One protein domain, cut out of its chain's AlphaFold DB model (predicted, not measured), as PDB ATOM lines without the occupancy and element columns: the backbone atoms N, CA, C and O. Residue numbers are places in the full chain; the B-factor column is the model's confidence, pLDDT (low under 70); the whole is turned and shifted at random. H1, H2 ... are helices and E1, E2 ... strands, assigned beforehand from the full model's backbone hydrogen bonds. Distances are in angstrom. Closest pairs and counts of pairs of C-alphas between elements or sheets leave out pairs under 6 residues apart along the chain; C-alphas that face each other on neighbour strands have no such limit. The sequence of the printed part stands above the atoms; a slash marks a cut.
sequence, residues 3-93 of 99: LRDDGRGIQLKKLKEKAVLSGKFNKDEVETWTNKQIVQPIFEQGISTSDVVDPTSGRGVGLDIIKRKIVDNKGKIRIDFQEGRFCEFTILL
ATOM      1  N   LEU A   3      40.267 -10.361  22.320       85.94
ATOM      2  CA  LEU A   3      41.454  -9.713  21.762       85.94
ATOM      3  C   LEU A   3      41.227  -9.507  20.272       85.94
ATOM      4  O   LEU A   3      40.954 -10.478  19.572       85.94
ATOM      5  N   ARG A   4      41.354  -8.274  19.788       85.94
ATOM      6  CA  ARG A   4      41.168  -7.938  18.377       85.94
ATOM      7  C   ARG A   4      42.367  -7.172  17.846       85.94
ATOM      8  O   ARG A   4      42.859  -6.266  18.506       85.94
ATOM      9  N   ASP A   5      42.763  -7.538  16.641       82.06
ATOM     10  CA  ASP A   5      43.767  -6.880  15.818       82.06
ATOM     11  C   ASP A   5      43.100  -6.332  14.544       82.06
ATOM     12  O   ASP A   5      42.142  -6.926  14.033       82.06
ATOM     13  N   ASP A   6      43.577  -5.193  14.048       85.56
ATOM     14  CA  ASP A   6      43.123  -4.498  12.833       85.56
ATOM     15  C   ASP A   6      44.066  -4.712  11.635       85.56
ATOM     16  O   ASP A   6      44.031  -3.979  10.644       85.56
ATOM     17  N   GLY A   7      44.905  -5.745  11.704       81.62
ATOM     18  CA  GLY A   7      45.795  -6.151  10.636       81.62
ATOM     19  C   GLY A   7      45.079  -6.850   9.480       81.62
ATOM     20  O   GLY A   7      43.869  -6.778   9.267       81.62
ATOM     21  N   ARG A   8      45.851  -7.601   8.691       80.44
ATOM     22  CA  ARG A   8      45.387  -8.195   7.421       80.44
ATOM     23  C   ARG A   8      44.399  -9.360   7.586       80.44
ATOM     24  O   ARG A   8      44.038  -9.985   6.591       80.44
ATOM     25  N   GLY A   9      43.975  -9.676   8.806       81.25
ATOM     26  CA  GLY A   9      43.156 -10.849   9.096       81.25
ATOM     27  C   GLY A   9      43.839 -12.164   8.699       81.25
ATOM     28  O   GLY A   9      45.056 -12.237   8.506       81.25
ATOM     29  N   ILE A  10      43.041 -13.224   8.570       79.69
ATOM     30  CA  ILE A  10      43.522 -14.544   8.147       79.69
ATOM     31  C   ILE A  10      43.397 -14.656   6.625       79.69
ATOM     32  O   ILE A  10      42.301 -14.575   6.075       79.69
ATOM     33  N   GLN A  11      44.533 -14.871   5.955       81.38
ATOM     34  CA  GLN A  11      44.598 -15.113   4.511       81.38
ATOM     35  C   GLN A  11      44.149 -16.542   4.207       81.38
ATOM     36  O   GLN A  11      44.902 -17.498   4.423       81.38
ATOM     37  N   LEU A  12      42.927 -16.688   3.695       80.75
ATOM     38  CA  LEU A  12      42.299 -17.992   3.480       80.75
ATOM     39  C   LEU A  12      43.109 -18.850   2.517       80.75
ATOM     40  O   LEU A  12      43.364 -20.018   2.789       80.75
ATOM     41  N   LYS A  13      43.554 -18.253   1.408       82.25
ATOM     42  CA  LYS A  13      44.293 -18.963   0.362       82.25
ATOM     43  C   LYS A  13      45.596 -19.568   0.894       82.25
ATOM     44  O   LYS A  13      45.830 -20.759   0.717       82.25
ATOM     45  N   LYS A  14      46.385 -18.782   1.637       80.81
ATOM     46  CA  LYS A  14      47.622 -19.265   2.270       80.81
ATOM     47  C   LYS A  14      47.349 -20.368   3.285       80.81
ATOM     48  O   LYS A  14      48.085 -21.346   3.342       80.81
ATOM     49  N   LEU A  15      46.292 -20.224   4.086       80.62
ATOM     50  CA  LEU A  15      45.939 -21.223   5.092       80.62
ATOM     51  C   LEU A  15      45.509 -22.547   4.439       80.62
ATOM     52  O   LEU A  15      45.932 -23.606   4.893       80.62
ATOM     53  N   LYS A  16      44.746 -22.486   3.340       83.69
ATOM     54  CA  LYS A  16      44.369 -23.646   2.518       83.69
ATOM     55  C   LYS A  16      45.598 -24.361   1.951       83.69
ATOM     56  O   LYS A  16      45.754 -25.563   2.139       83.69
ATOM     57  N   GLU A  17      46.513 -23.619   1.331       84.12
ATOM     58  CA  GLU A  17      47.762 -24.175   0.795       84.12
ATOM     59  C   GLU A  17      48.597 -24.853   1.893       84.12
ATOM     60  O   GLU A  17      49.024 -25.995   1.733       84.12
ATOM     61  N   LYS A  18      48.768 -24.199   3.050       81.69
ATOM     62  CA  LYS A  18      49.482 -24.773   4.202       81.69
ATOM     63  C   LYS A  18      48.777 -26.002   4.781       81.69
ATOM     64  O   LYS A  18      49.453 -26.934   5.207       81.69
ATOM     65  N   ALA A  19      47.444 -26.030   4.780       82.38
ATOM     66  CA  ALA A  19      46.673 -27.174   5.251       82.38
ATOM     67  C   ALA A  19      46.878 -28.406   4.362       82.38
ATOM     68  O   ALA A  19      47.139 -29.487   4.887       82.38
ATOM     69  N   VAL A  20      46.869 -28.235   3.038       84.44
ATOM     70  CA  VAL A  20      47.195 -29.318   2.094       84.44
ATOM     71  C   VAL A  20      48.654 -29.759   2.249       84.44
ATOM     72  O   VAL A  20      48.929 -30.952   2.353       84.44
ATOM     73  N   LEU A  21      49.596 -28.811   2.353       81.69
ATOM     74  CA  LEU A  21      51.023 -29.110   2.549       81.69
ATOM     75  C   LEU A  21      51.318 -29.844   3.863       81.69
ATOM     76  O   LEU A  21      52.300 -30.575   3.942       81.69
ATOM     77  N   SER A  22      50.478 -29.673   4.886       78.06
ATOM     78  CA  SER A  22      50.617 -30.403   6.148       78.06
ATOM     79  C   SER A  22      50.345 -31.909   6.009       78.06
ATOM     80  O   SER A  22      50.648 -32.661   6.932       78.06
ATOM     81  N   GLY A  23      49.744 -32.350   4.894       80.69
ATOM     82  CA  GLY A  23      49.349 -33.741   4.647       80.69
ATOM     83  C   GLY A  23      48.152 -34.219   5.477       80.69
ATOM     84  O   GLY A  23      47.728 -35.360   5.328       80.69
ATOM     85  N   LYS A  24      47.596 -33.361   6.344       78.00
ATOM     86  CA  LYS A  24      46.456 -33.684   7.219       78.00
ATOM     87  C   LYS A  24      45.094 -33.523   6.544       78.00
ATOM     88  O   LYS A  24      44.114 -34.061   7.045       78.00
ATOM     89  N   PHE A  25      45.030 -32.768   5.449       84.06
ATOM     90  CA  PHE A  25      43.783 -32.405   4.780       84.06
ATOM     91  C   PHE A  25      43.889 -32.618   3.272       84.06
ATOM     92  O   PHE A  25      44.928 -32.329   2.672       84.06
ATOM     93  N   ASN A  26      42.808 -33.099   2.655       85.31
ATOM     94  CA  ASN A  26      42.756 -33.287   1.209       85.31
ATOM     95  C   ASN A  26      42.487 -31.949   0.498       85.31
ATOM     96  O   ASN A  26      41.714 -31.123   0.979       85.31
ATOM     97  N   LYS A  27      43.089 -31.742  -0.674       83.56
ATOM     98  CA  LYS A  27      42.920 -30.530  -1.481       83.56
ATOM     99  C   LYS A  27      41.453 -30.256  -1.819       83.56
ATOM    100  O   LYS A  27      41.000 -29.130  -1.628       83.56
ATOM    101  N   ASP A  28      40.713 -31.284  -2.233       85.62
ATOM    102  CA  ASP A  28      39.301 -31.147  -2.611       85.62
ATOM    103  C   ASP A  28      38.434 -30.709  -1.421       85.62
ATOM    104  O   ASP A  28      37.530 -29.887  -1.552       85.62
ATOM    105  N   GLU A  29      38.750 -31.206  -0.222       83.75
ATOM    106  CA  GLU A  29      38.071 -30.817   1.015       83.75
ATOM    107  C   GLU A  29      38.379 -29.355   1.371       83.75
ATOM    108  O   GLU A  29      37.477 -28.554   1.628       83.75
ATOM    109  N   VAL A  30      39.660 -28.992   1.326       84.00
ATOM    110  CA  VAL A  30      40.173 -27.672   1.700       84.00
ATOM    111  C   VAL A  30      39.648 -26.567   0.774       84.00
ATOM    112  O   VAL A  30      39.376 -25.448   1.224       84.00
ATOM    113  N   GLU A  31      39.470 -26.853  -0.518       83.94
ATOM    114  CA  GLU A  31      38.915 -25.891  -1.478       83.94
ATOM    115  C   GLU A  31      37.484 -25.479  -1.110       83.94
ATOM    116  O   GLU A  31      37.169 -24.286  -1.174       83.94
ATOM    117  N   THR A  32      36.672 -26.406  -0.593       83.38
ATOM    118  CA  THR A  32      35.282 -26.136  -0.179       83.38
ATOM    119  C   THR A  32      35.151 -25.390   1.150       83.38
ATOM    120  O   THR A  32      34.059 -24.926   1.488       83.38
ATOM    121  N   TRP A  33      36.239 -25.231   1.912       81.75
ATOM    122  CA  TRP A  33      36.164 -24.578   3.213       81.75
ATOM    123  C   TRP A  33      35.722 -23.124   3.115       81.75
ATOM    124  O   TRP A  33      36.334 -22.290   2.435       81.75
ATOM    125  N   THR A  34      34.691 -22.829   3.894       76.75
ATOM    126  CA  THR A  34      34.224 -21.483   4.210       76.75
ATOM    127  C   THR A  34      35.051 -20.864   5.342       76.75
ATOM    128  O   THR A  34      35.741 -21.562   6.090       76.75
ATOM    129  N   ASN A  35      34.924 -19.549   5.548       71.44
ATOM    130  CA  ASN A  35      35.622 -18.828   6.626       71.44
ATOM    131  C   ASN A  35      35.381 -19.449   8.012       71.44
ATOM    132  O   ASN A  35      36.258 -19.412   8.868       71.44
ATOM    133  N   LYS A  36      34.205 -20.050   8.235       71.62
ATOM    134  CA  LYS A  36      33.867 -20.722   9.498       71.62
ATOM    135  C   LYS A  36      34.595 -22.056   9.676       71.62
ATOM    136  O   LYS A  36      34.929 -22.416  10.798       71.62
ATOM    137  N   GLN A  37      34.839 -22.786   8.590       74.25
ATOM    138  CA  GLN A  37      35.503 -24.095   8.625       74.25
ATOM    139  C   GLN A  37      37.022 -23.964   8.760       74.25
ATOM    140  O   GLN A  37      37.666 -24.821   9.356       74.25
ATOM    141  N   ILE A  38      37.586 -22.838   8.316       73.06
ATOM    142  CA  ILE A  38      39.031 -22.599   8.374       73.06
ATOM    143  C   ILE A  38      39.574 -22.365   9.795       73.06
ATOM    144  O   ILE A  38      40.785 -22.377  10.022       73.06
ATOM    145  N   VAL A  39      38.678 -22.203  10.770       68.62
ATOM    146  CA  VAL A  39      39.025 -22.045  12.186       68.62
ATOM    147  C   VAL A  39      39.612 -23.331  12.771       68.62
ATOM    148  O   VAL A  39      40.392 -23.253  13.705       68.62
ATOM    149  N   GLN A  40      39.288 -24.522  12.262       71.81
ATOM    150  CA  GLN A  40      39.895 -25.757  12.779       71.81
ATOM    151  C   GLN A  40      41.387 -25.896  12.416       71.81
ATOM    152  O   GLN A  40      42.190 -26.057  13.339       71.81
ATOM    153  N   PRO A  41      41.781 -25.769  11.134       72.25
ATOM    154  CA  PRO A  41      43.174 -25.886  10.697       72.25
ATOM    155  C   PRO A  41      44.123 -24.896  11.361       72.25
ATOM    156  O   PRO A  41      45.276 -25.224  11.594       72.25
ATOM    157  N   ILE A  42      43.664 -23.687  11.697       74.62
ATOM    158  CA  ILE A  42      44.537 -22.682  12.323       74.62
ATOM    159  C   ILE A  42      45.002 -23.086  13.732       74.62
ATOM    160  O   ILE A  42      45.962 -22.534  14.256       74.62
ATOM    161  N   PHE A  43      44.315 -24.050  14.351       75.06
ATOM    162  CA  PHE A  43      44.684 -24.626  15.640       75.06
ATOM    163  C   PHE A  43      45.450 -25.947  15.511       75.06
ATOM    164  O   PHE A  43      45.721 -26.585  16.528       75.06
ATOM    165  N   GLU A  44      45.757 -26.391  14.293       72.81
ATOM    166  CA  GLU A  44      46.544 -27.595  14.062       72.81
ATOM    167  C   GLU A  44      48.038 -27.299  14.131       72.81
ATOM    168  O   GLU A  44      48.541 -26.293  13.628       72.81
ATOM    169  N   GLN A  45      48.777 -28.245  14.706       68.12
ATOM    170  CA  GLN A  45      50.234 -28.177  14.724       68.12
ATOM    171  C   GLN A  45      50.799 -28.132  13.309       68.12
ATOM    172  O   GLN A  45      50.446 -28.966  12.470       68.12
ATOM    173  N   GLY A  46      51.707 -27.180  13.085       65.19
ATOM    174  CA  GLY A  46      52.426 -27.003  11.824       65.19
ATOM    175  C   GLY A  46      51.696 -26.156  10.780       65.19
ATOM    176  O   GLY A  46      52.266 -25.897   9.723       65.19
ATOM    177  N   ILE A  47      50.475 -25.686  11.062       68.00
ATOM    178  CA  ILE A  47      49.699 -24.857  10.139       68.00
ATOM    179  C   ILE A  47      49.738 -23.404  10.626       68.00
ATOM    180  O   ILE A  47      49.074 -23.029  11.587       68.00
ATOM    181  N   SER A  48      50.536 -22.574   9.954       66.25
ATOM    182  CA  SER A  48      50.599 -21.127  10.187       66.25
ATOM    183  C   SER A  48      50.698 -20.375   8.863       66.25
ATOM    184  O   SER A  48      51.358 -20.822   7.924       66.25
ATOM    185  N   THR A  49      50.036 -19.223   8.792       64.50
ATOM    186  CA  THR A  49      50.069 -18.299   7.646       64.50
ATOM    187  C   THR A  49      51.242 -17.319   7.697       64.50
ATOM    188  O   THR A  49      51.378 -16.493   6.796       64.50
ATOM    189  N   SER A  50      52.077 -17.385   8.737       60.19
ATOM    190  CA  SER A  50      53.266 -16.538   8.859       60.19
ATOM    191  C   SER A  50      54.431 -17.128   8.066       60.19
ATOM    192  O   SER A  50      54.853 -18.253   8.323       60.19
ATOM    193  N   ASP A  51      54.951 -16.357   7.109       50.44
ATOM    194  CA  ASP A  51      56.080 -16.756   6.253       50.44
ATOM    195  C   ASP A  51      57.450 -16.548   6.934       50.44
ATOM    196  O   ASP A  51      58.445 -17.124   6.498       50.44
ATOM    197  N   VAL A  52      57.518 -15.753   8.011       44.09
ATOM    198  CA  VAL A  52      58.769 -15.396   8.703       44.09
ATOM    199  C   VAL A  52      58.799 -15.999  10.105       44.09
ATOM    200  O   VAL A  52      57.922 -15.751  10.930       44.09
ATOM    201  N   VAL A  53      59.842 -16.788  10.368       47.34
ATOM    202  CA  VAL A  53      60.165 -17.336  11.689       47.34
ATOM    203  C   VAL A  53      61.013 -16.303  12.423       47.34
ATOM    204  O   VAL A  53      62.235 -16.331  12.332       47.34
ATOM    205  N   ASP A  54      60.384 -15.360  13.117       42.56
ATOM    206  CA  ASP A  54      61.112 -14.413  13.961       42.56
ATOM    207  C   ASP A  54      61.083 -14.883  15.439       42.56
ATOM    208  O   ASP A  54      60.014 -15.166  15.995       42.56
ATOM    209  N   PRO A  55      62.259 -15.056  16.081       38.47
ATOM    210  CA  PRO A  55      62.365 -15.528  17.459       38.47
ATOM    211  C   PRO A  55      61.799 -14.541  18.491       38.47
ATOM    212  O   PRO A  55      61.411 -14.980  19.573       38.47
ATOM    213  N   THR A  56      61.707 -13.244  18.172       44.12
ATOM    214  CA  THR A  56      61.172 -12.214  19.086       44.12
ATOM    215  C   THR A  56      59.652 -12.079  19.042       44.12
ATOM    216  O   THR A  56      59.038 -11.729  20.046       44.12
ATOM    217  N   SER A  57      59.023 -12.464  17.932       45.72
ATOM    218  CA  SER A  57      57.563 -12.536  17.789       45.72
ATOM    219  C   SER A  57      56.966 -13.860  18.291       45.72
ATOM    220  O   SER A  57      55.762 -14.087  18.179       45.72
ATOM    221  N   GLY A  58      57.794 -14.717  18.911       44.88
ATOM    222  CA  GLY A  58      57.359 -15.920  19.613       44.88
ATOM    223  C   GLY A  58      56.770 -16.963  18.670       44.88
ATOM    224  O   GLY A  58      55.572 -17.204  18.724       44.88
ATOM    225  N   ARG A  59      57.606 -17.573  17.809       47.19
ATOM    226  CA  ARG A  59      57.285 -18.744  16.953       47.19
ATOM    227  C   ARG A  59      55.798 -18.839  16.585       47.19
ATOM    228  O   ARG A  59      55.128 -19.698  17.151       47.19
ATOM    229  N   GLY A  60      55.292 -17.981  15.691       50.66
ATOM    230  CA  GLY A  60      53.946 -18.114  15.108       50.66
ATOM    231  C   GLY A  60      52.933 -18.720  16.076       50.66
ATOM    232  O   GLY A  60      52.467 -19.827  15.814       50.66
ATOM    233  N   VAL A  61      52.786 -18.065  17.240       50.12
ATOM    234  CA  VAL A  61      52.281 -18.604  18.511       50.12
ATOM    235  C   VAL A  61      51.381 -19.800  18.276       50.12
ATOM    236  O   VAL A  61      50.269 -19.617  17.793       50.12
ATOM    237  N   GLY A  62      51.890 -20.998  18.581       62.25
ATOM    238  CA  GLY A  62      51.186 -22.265  18.419       62.25
ATOM    239  C   GLY A  62      49.772 -22.164  18.975       62.25
ATOM    240  O   GLY A  62      49.535 -22.317  20.177       62.25
ATOM    241  N   LEU A  63      48.829 -21.824  18.098       73.25
ATOM    242  CA  LEU A  63      47.433 -21.647  18.457       73.25
ATOM    243  C   LEU A  63      46.895 -22.987  18.974       73.25
ATOM    244  O   LEU A  63      46.007 -22.996  19.822       73.25
ATOM    245  N   ASP A  64      47.513 -24.100  18.570       74.38
ATOM    246  CA  ASP A  64      47.371 -25.429  19.158       74.38
ATOM    247  C   ASP A  64      47.649 -25.448  20.677       74.38
ATOM    248  O   ASP A  64      46.832 -25.959  21.445       74.38
ATOM    249  N   ILE A  65      48.742 -24.831  21.144       76.88
ATOM    250  CA  ILE A  65      49.106 -24.737  22.567       76.88
ATOM    251  C   ILE A  65      48.113 -23.845  23.316       76.88
ATOM    252  O   ILE A  65      47.693 -24.193  24.424       76.88
ATOM    253  N   ILE A  66      47.721 -22.709  22.728       79.56
ATOM    254  CA  ILE A  66      46.722 -21.805  23.324       79.56
ATOM    255  C   ILE A  66      45.379 -22.523  23.460       79.56
ATOM    256  O   ILE A  66      44.795 -22.536  24.546       79.56
ATOM    257  N   LYS A  67      44.907 -23.165  22.387       81.56
ATOM    258  CA  LYS A  67      43.673 -23.952  22.389       81.56
ATOM    259  C   LYS A  67      43.735 -25.049  23.439       81.56
ATOM    260  O   LYS A  67      42.793 -25.157  24.218       81.56
ATOM    261  N   ARG A  68      44.836 -25.808  23.513       82.25
ATOM    262  CA  ARG A  68      45.014 -26.863  24.520       82.25
ATOM    263  C   ARG A  68      44.885 -26.305  25.934       82.25
ATOM    264  O   ARG A  68      44.023 -26.759  26.671       82.25
ATOM    265  N   LYS A  69      45.619 -25.238  26.276       85.00
ATOM    266  CA  LYS A  69      45.522 -24.597  27.602       85.00
ATOM    267  C   LYS A  69      44.103 -24.126  27.935       85.00
ATOM    268  O   LYS A  69      43.672 -24.254  29.079       85.00
ATOM    269  N   ILE A  70      43.377 -23.574  26.966       87.19
ATOM    270  CA  ILE A  70      41.996 -23.116  27.174       87.19
ATOM    271  C   ILE A  70      41.063 -24.309  27.403       87.19
ATOM    272  O   ILE A  70      40.270 -24.278  28.340       87.19
ATOM    273  N   VAL A  71      41.180 -25.365  26.593       86.25
ATOM    274  CA  VAL A  71      40.376 -26.591  26.715       86.25
ATOM    275  C   VAL A  71      40.668 -27.326  28.028       86.25
ATOM    276  O   VAL A  71      39.724 -27.736  28.700       86.25
ATOM    277  N   ASP A  72      41.933 -27.408  28.450       87.56
ATOM    278  CA  ASP A  72      42.350 -28.007  29.729       87.56
ATOM    279  C   ASP A  72      41.696 -27.290  30.922       87.56
ATOM    280  O   ASP A  72      41.302 -27.910  31.910       87.56
ATOM    281  N   ASN A  73      41.491 -25.975  30.802       87.00
ATOM    282  CA  ASN A  73      40.772 -25.157  31.781       87.00
ATOM    283  C   ASN A  73      39.245 -25.160  31.574       87.00
ATOM    284  O   ASN A  73      38.546 -24.292  32.099       87.00
ATOM    285  N   LYS A  74      38.708 -26.124  30.809       87.44
ATOM    286  CA  LYS A  74      37.282 -26.250  30.448       87.44
ATOM    287  C   LYS A  74      36.709 -24.994  29.780       87.44
ATOM    288  O   LYS A  74      35.511 -24.719  29.859       87.44
ATOM    289  N   GLY A  75      37.575 -24.217  29.144       89.12
ATOM    290  CA  GLY A  75      37.227 -23.028  28.394       89.12
ATOM    291  C   GLY A  75      36.894 -23.310  26.936       89.12
ATOM    292  O   GLY A  75      36.976 -24.434  26.443       89.12
ATOM    293  N   LYS A  76      36.533 -22.247  26.226       88.56
ATOM    294  CA  LYS A  76      36.281 -22.231  24.788       88.56
ATOM    295  C   LYS A  76      37.028 -21.064  24.160       88.56
ATOM    296  O   LYS A  76      37.098 -19.986  24.744       88.56
ATOM    297  N   ILE A  77      37.555 -21.279  22.963       85.94
ATOM    298  CA  ILE A  77      38.127 -20.231  22.121       85.94
ATOM    299  C   ILE A  77      37.320 -20.143  20.828       85.94
ATOM    300  O   ILE A  77      36.941 -21.163  20.253       85.94
ATOM    301  N   ARG A  78      37.040 -18.920  20.394       86.81
ATOM    302  CA  ARG A  78      36.388 -18.592  19.130       86.81
ATOM    303  C   ARG A  78      37.262 -17.600  18.375       86.81
ATOM    304  O   ARG A  78      37.905 -16.762  19.001       86.81
ATOM    305  N   ILE A  79      37.270 -17.719  17.053       84.62
ATOM    306  CA  ILE A  79      37.936 -16.781  16.155       84.62
ATOM    307  C   ILE A  79      36.883 -16.211  15.215       84.62
ATOM    308  O   ILE A  79      36.131 -16.973  14.606       84.62
ATOM    309  N   ASP A  80      36.865 -14.894  15.081       86.19
ATOM    310  CA  ASP A  80      36.120 -14.174  14.058       86.19
ATOM    311  C   ASP A  80      37.110 -13.279  13.309       86.19
ATOM    312  O   ASP A  80      37.946 -12.614  13.913       86.19
ATOM    313  N   PHE A  81      37.073 -13.273  11.983       85.88
ATOM    314  CA  PHE A  81      38.013 -12.485  11.192       85.88
ATOM    315  C   PHE A  81      37.376 -12.038   9.885       85.88
ATOM    316  O   PHE A  81      36.442 -12.659   9.372       85.88
ATOM    317  N   GLN A  82      37.938 -10.975   9.323       85.56
ATOM    318  CA  GLN A  82      37.682 -10.548   7.959       85.56
ATOM    319  C   GLN A  82      39.030 -10.394   7.258       85.56
ATOM    320  O   GLN A  82      39.893  -9.636   7.709       85.56
ATOM    321  N   GLU A  83      39.210 -11.138   6.167       83.50
ATOM    322  CA  GLU A  83      40.417 -11.062   5.345       83.50
ATOM    323  C   GLU A  83      40.660  -9.616   4.893       83.50
ATOM    324  O   GLU A  83      39.741  -8.913   4.470       83.50
ATOM    325  N   GLY A  84      41.898  -9.155   5.060       84.56
ATOM    326  CA  GLY A  84      42.322  -7.787   4.778       84.56
ATOM    327  C   GLY A  84      41.887  -6.732   5.799       84.56
ATOM    328  O   GLY A  84      42.137  -5.559   5.538       84.56
ATOM    329  N   ARG A  85      41.237  -7.098   6.919       86.50
ATOM    330  CA  ARG A  85      40.658  -6.100   7.840       86.50
ATOM    331  C   ARG A  85      40.861  -6.341   9.332       86.50
ATOM    332  O   ARG A  85      41.167  -5.391  10.038       86.50
ATOM    333  N   PHE A  86      40.539  -7.526   9.849       87.31
ATOM    334  CA  PHE A  86      40.680  -7.789  11.286       87.31
ATOM    335  C   PHE A  86      40.767  -9.279  11.605       87.31
ATOM    336  O   PHE A  86      40.284 -10.121  10.843       87.31
ATOM    337  N   CYS A  87      41.317  -9.586  12.778       84.44
ATOM    338  CA  CYS A  87      41.230 -10.889  13.428       84.44
ATOM    339  C   CYS A  87      40.874 -10.690  14.905       84.44
ATOM    340  O   CYS A  87      41.478  -9.864  15.585       84.44
ATOM    341  N   GLU A  88      39.888 -11.423  15.404       87.94
ATOM    342  CA  GLU A  88      39.406 -11.350  16.776       87.94
ATOM    343  C   GLU A  88      39.371 -12.744  17.408       87.94
ATOM    344  O   GLU A  88      38.777 -13.678  16.872       87.94
ATOM    345  N   PHE A  89      39.982 -12.871  18.582       86.94
ATOM    346  CA  PHE A  89      39.967 -14.060  19.419       86.94
ATOM    347  C   PHE A  89      39.092 -13.806  20.641       86.94
ATOM    348  O   PHE A  89      39.376 -12.928  21.457       86.94
ATOM    349  N   THR A  90      38.063 -14.624  20.818       89.44
ATOM    350  CA  THR A  90      37.215 -14.610  22.009       89.44
ATOM    351  C   THR A  90      37.485 -15.853  22.846       89.44
ATOM    352  O   THR A  90      37.270 -16.980  22.403       89.44
ATOM    353  N   ILE A  91      37.939 -15.649  24.080       89.62
ATOM    354  CA  ILE A  91      38.235 -16.693  25.060       89.62
ATOM    355  C   ILE A  91      37.179 -16.651  26.164       89.62
ATOM    356  O   ILE A  91      37.032 -15.654  26.883       89.62
ATOM    357  N   LEU A  92      36.471 -17.764  26.320       89.44
ATOM    358  CA  LEU A  92      35.503 -18.001  27.375       89.44
ATOM    359  C   LEU A  92      36.099 -19.008  28.360       89.44
ATOM    360  O   LEU A  92      36.254 -20.176  28.025       89.44
ATOM    361  N   LEU A  93      36.438 -18.568  29.566       88.88
ATOM    362  CA  LEU A  93      36.862 -19.462  30.641       88.88
ATOM    363  C   LEU A  93      35.720 -19.590  31.653       88.88
ATOM    364  O   LEU A  93      35.053 -18.589  31.932       88.88
TER     365      LEU A  93
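This is residues 3 to 93 of the 99 residues of the protein "Chemotaxis protein CheA" of Calditrichaeota bacterium (UniProt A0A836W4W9). A small three-stranded sheet with H3 packed on it makes one end of the domain, and the touching pair H1 and H2 makes the other. Between them a long stretch without named elements, residues 32 to 62, runs through the middle, and its residues 53 to 58 stick out. The printed part has 91 residues, with three named helices and three named strands in the order E1 H1 H2 H3 E2 E3; the sheet, E1 E3 E2, is antiparallel. The class is mixed, helices and strands, with under half of the residues in named elements; the whole is compact, with a radius of gyration of the C-alphas of 13.2 A and spans of 35 by 27 by 25 A.

Start at edge strand E1, residues 3 to 5, beside inner strand E3, residues 86 to 92: they are antiparallel at 173 degrees, with N 3 and O 89 2.9 A apart, within hydrogen-bond range. E3 forms a hairpin with edge strand E2, residues 76 to 82, antiparallel at 167 degrees; look for N 88 and O 80, 2.7 A apart. H1, residues 12 to 21, touches H2, residues 27 to 31, closest at the C-alphas of Val 20 and Lys 27, 5.7 A; neither is on the sheet. H3, residues 63 to 72, is on it in two layers, a helix on one face of a sheet; its closest C-alphas to E2 are Ile 70 and Lys 76, 6.3 A. H1 and H3 are apart. In H1, H2 and H3 every O i to N i+4 pair is within hydrogen-bond range.

Find C-alpha 3 at (41.454, -9.713, 21.762), where E1 begins. H1 runs 14.2 A from C-alpha 12 at (42.299, -17.992, 3.480), and H3 runs 13.9 A. E2 spans 20.5 A; E3 spans 19.7 A and ends at C-alpha 92, (35.503, -18.001, 27.375).

The C-alphas farthest apart, Asp 28 and Thr 56, are 36.2 A from each other. The printed part has no cut. The link from H2 to H3 is long, 31 residues. Mean pLDDT of the printed part is 76.5; residue 39 and residues 45 to 62 are under 70.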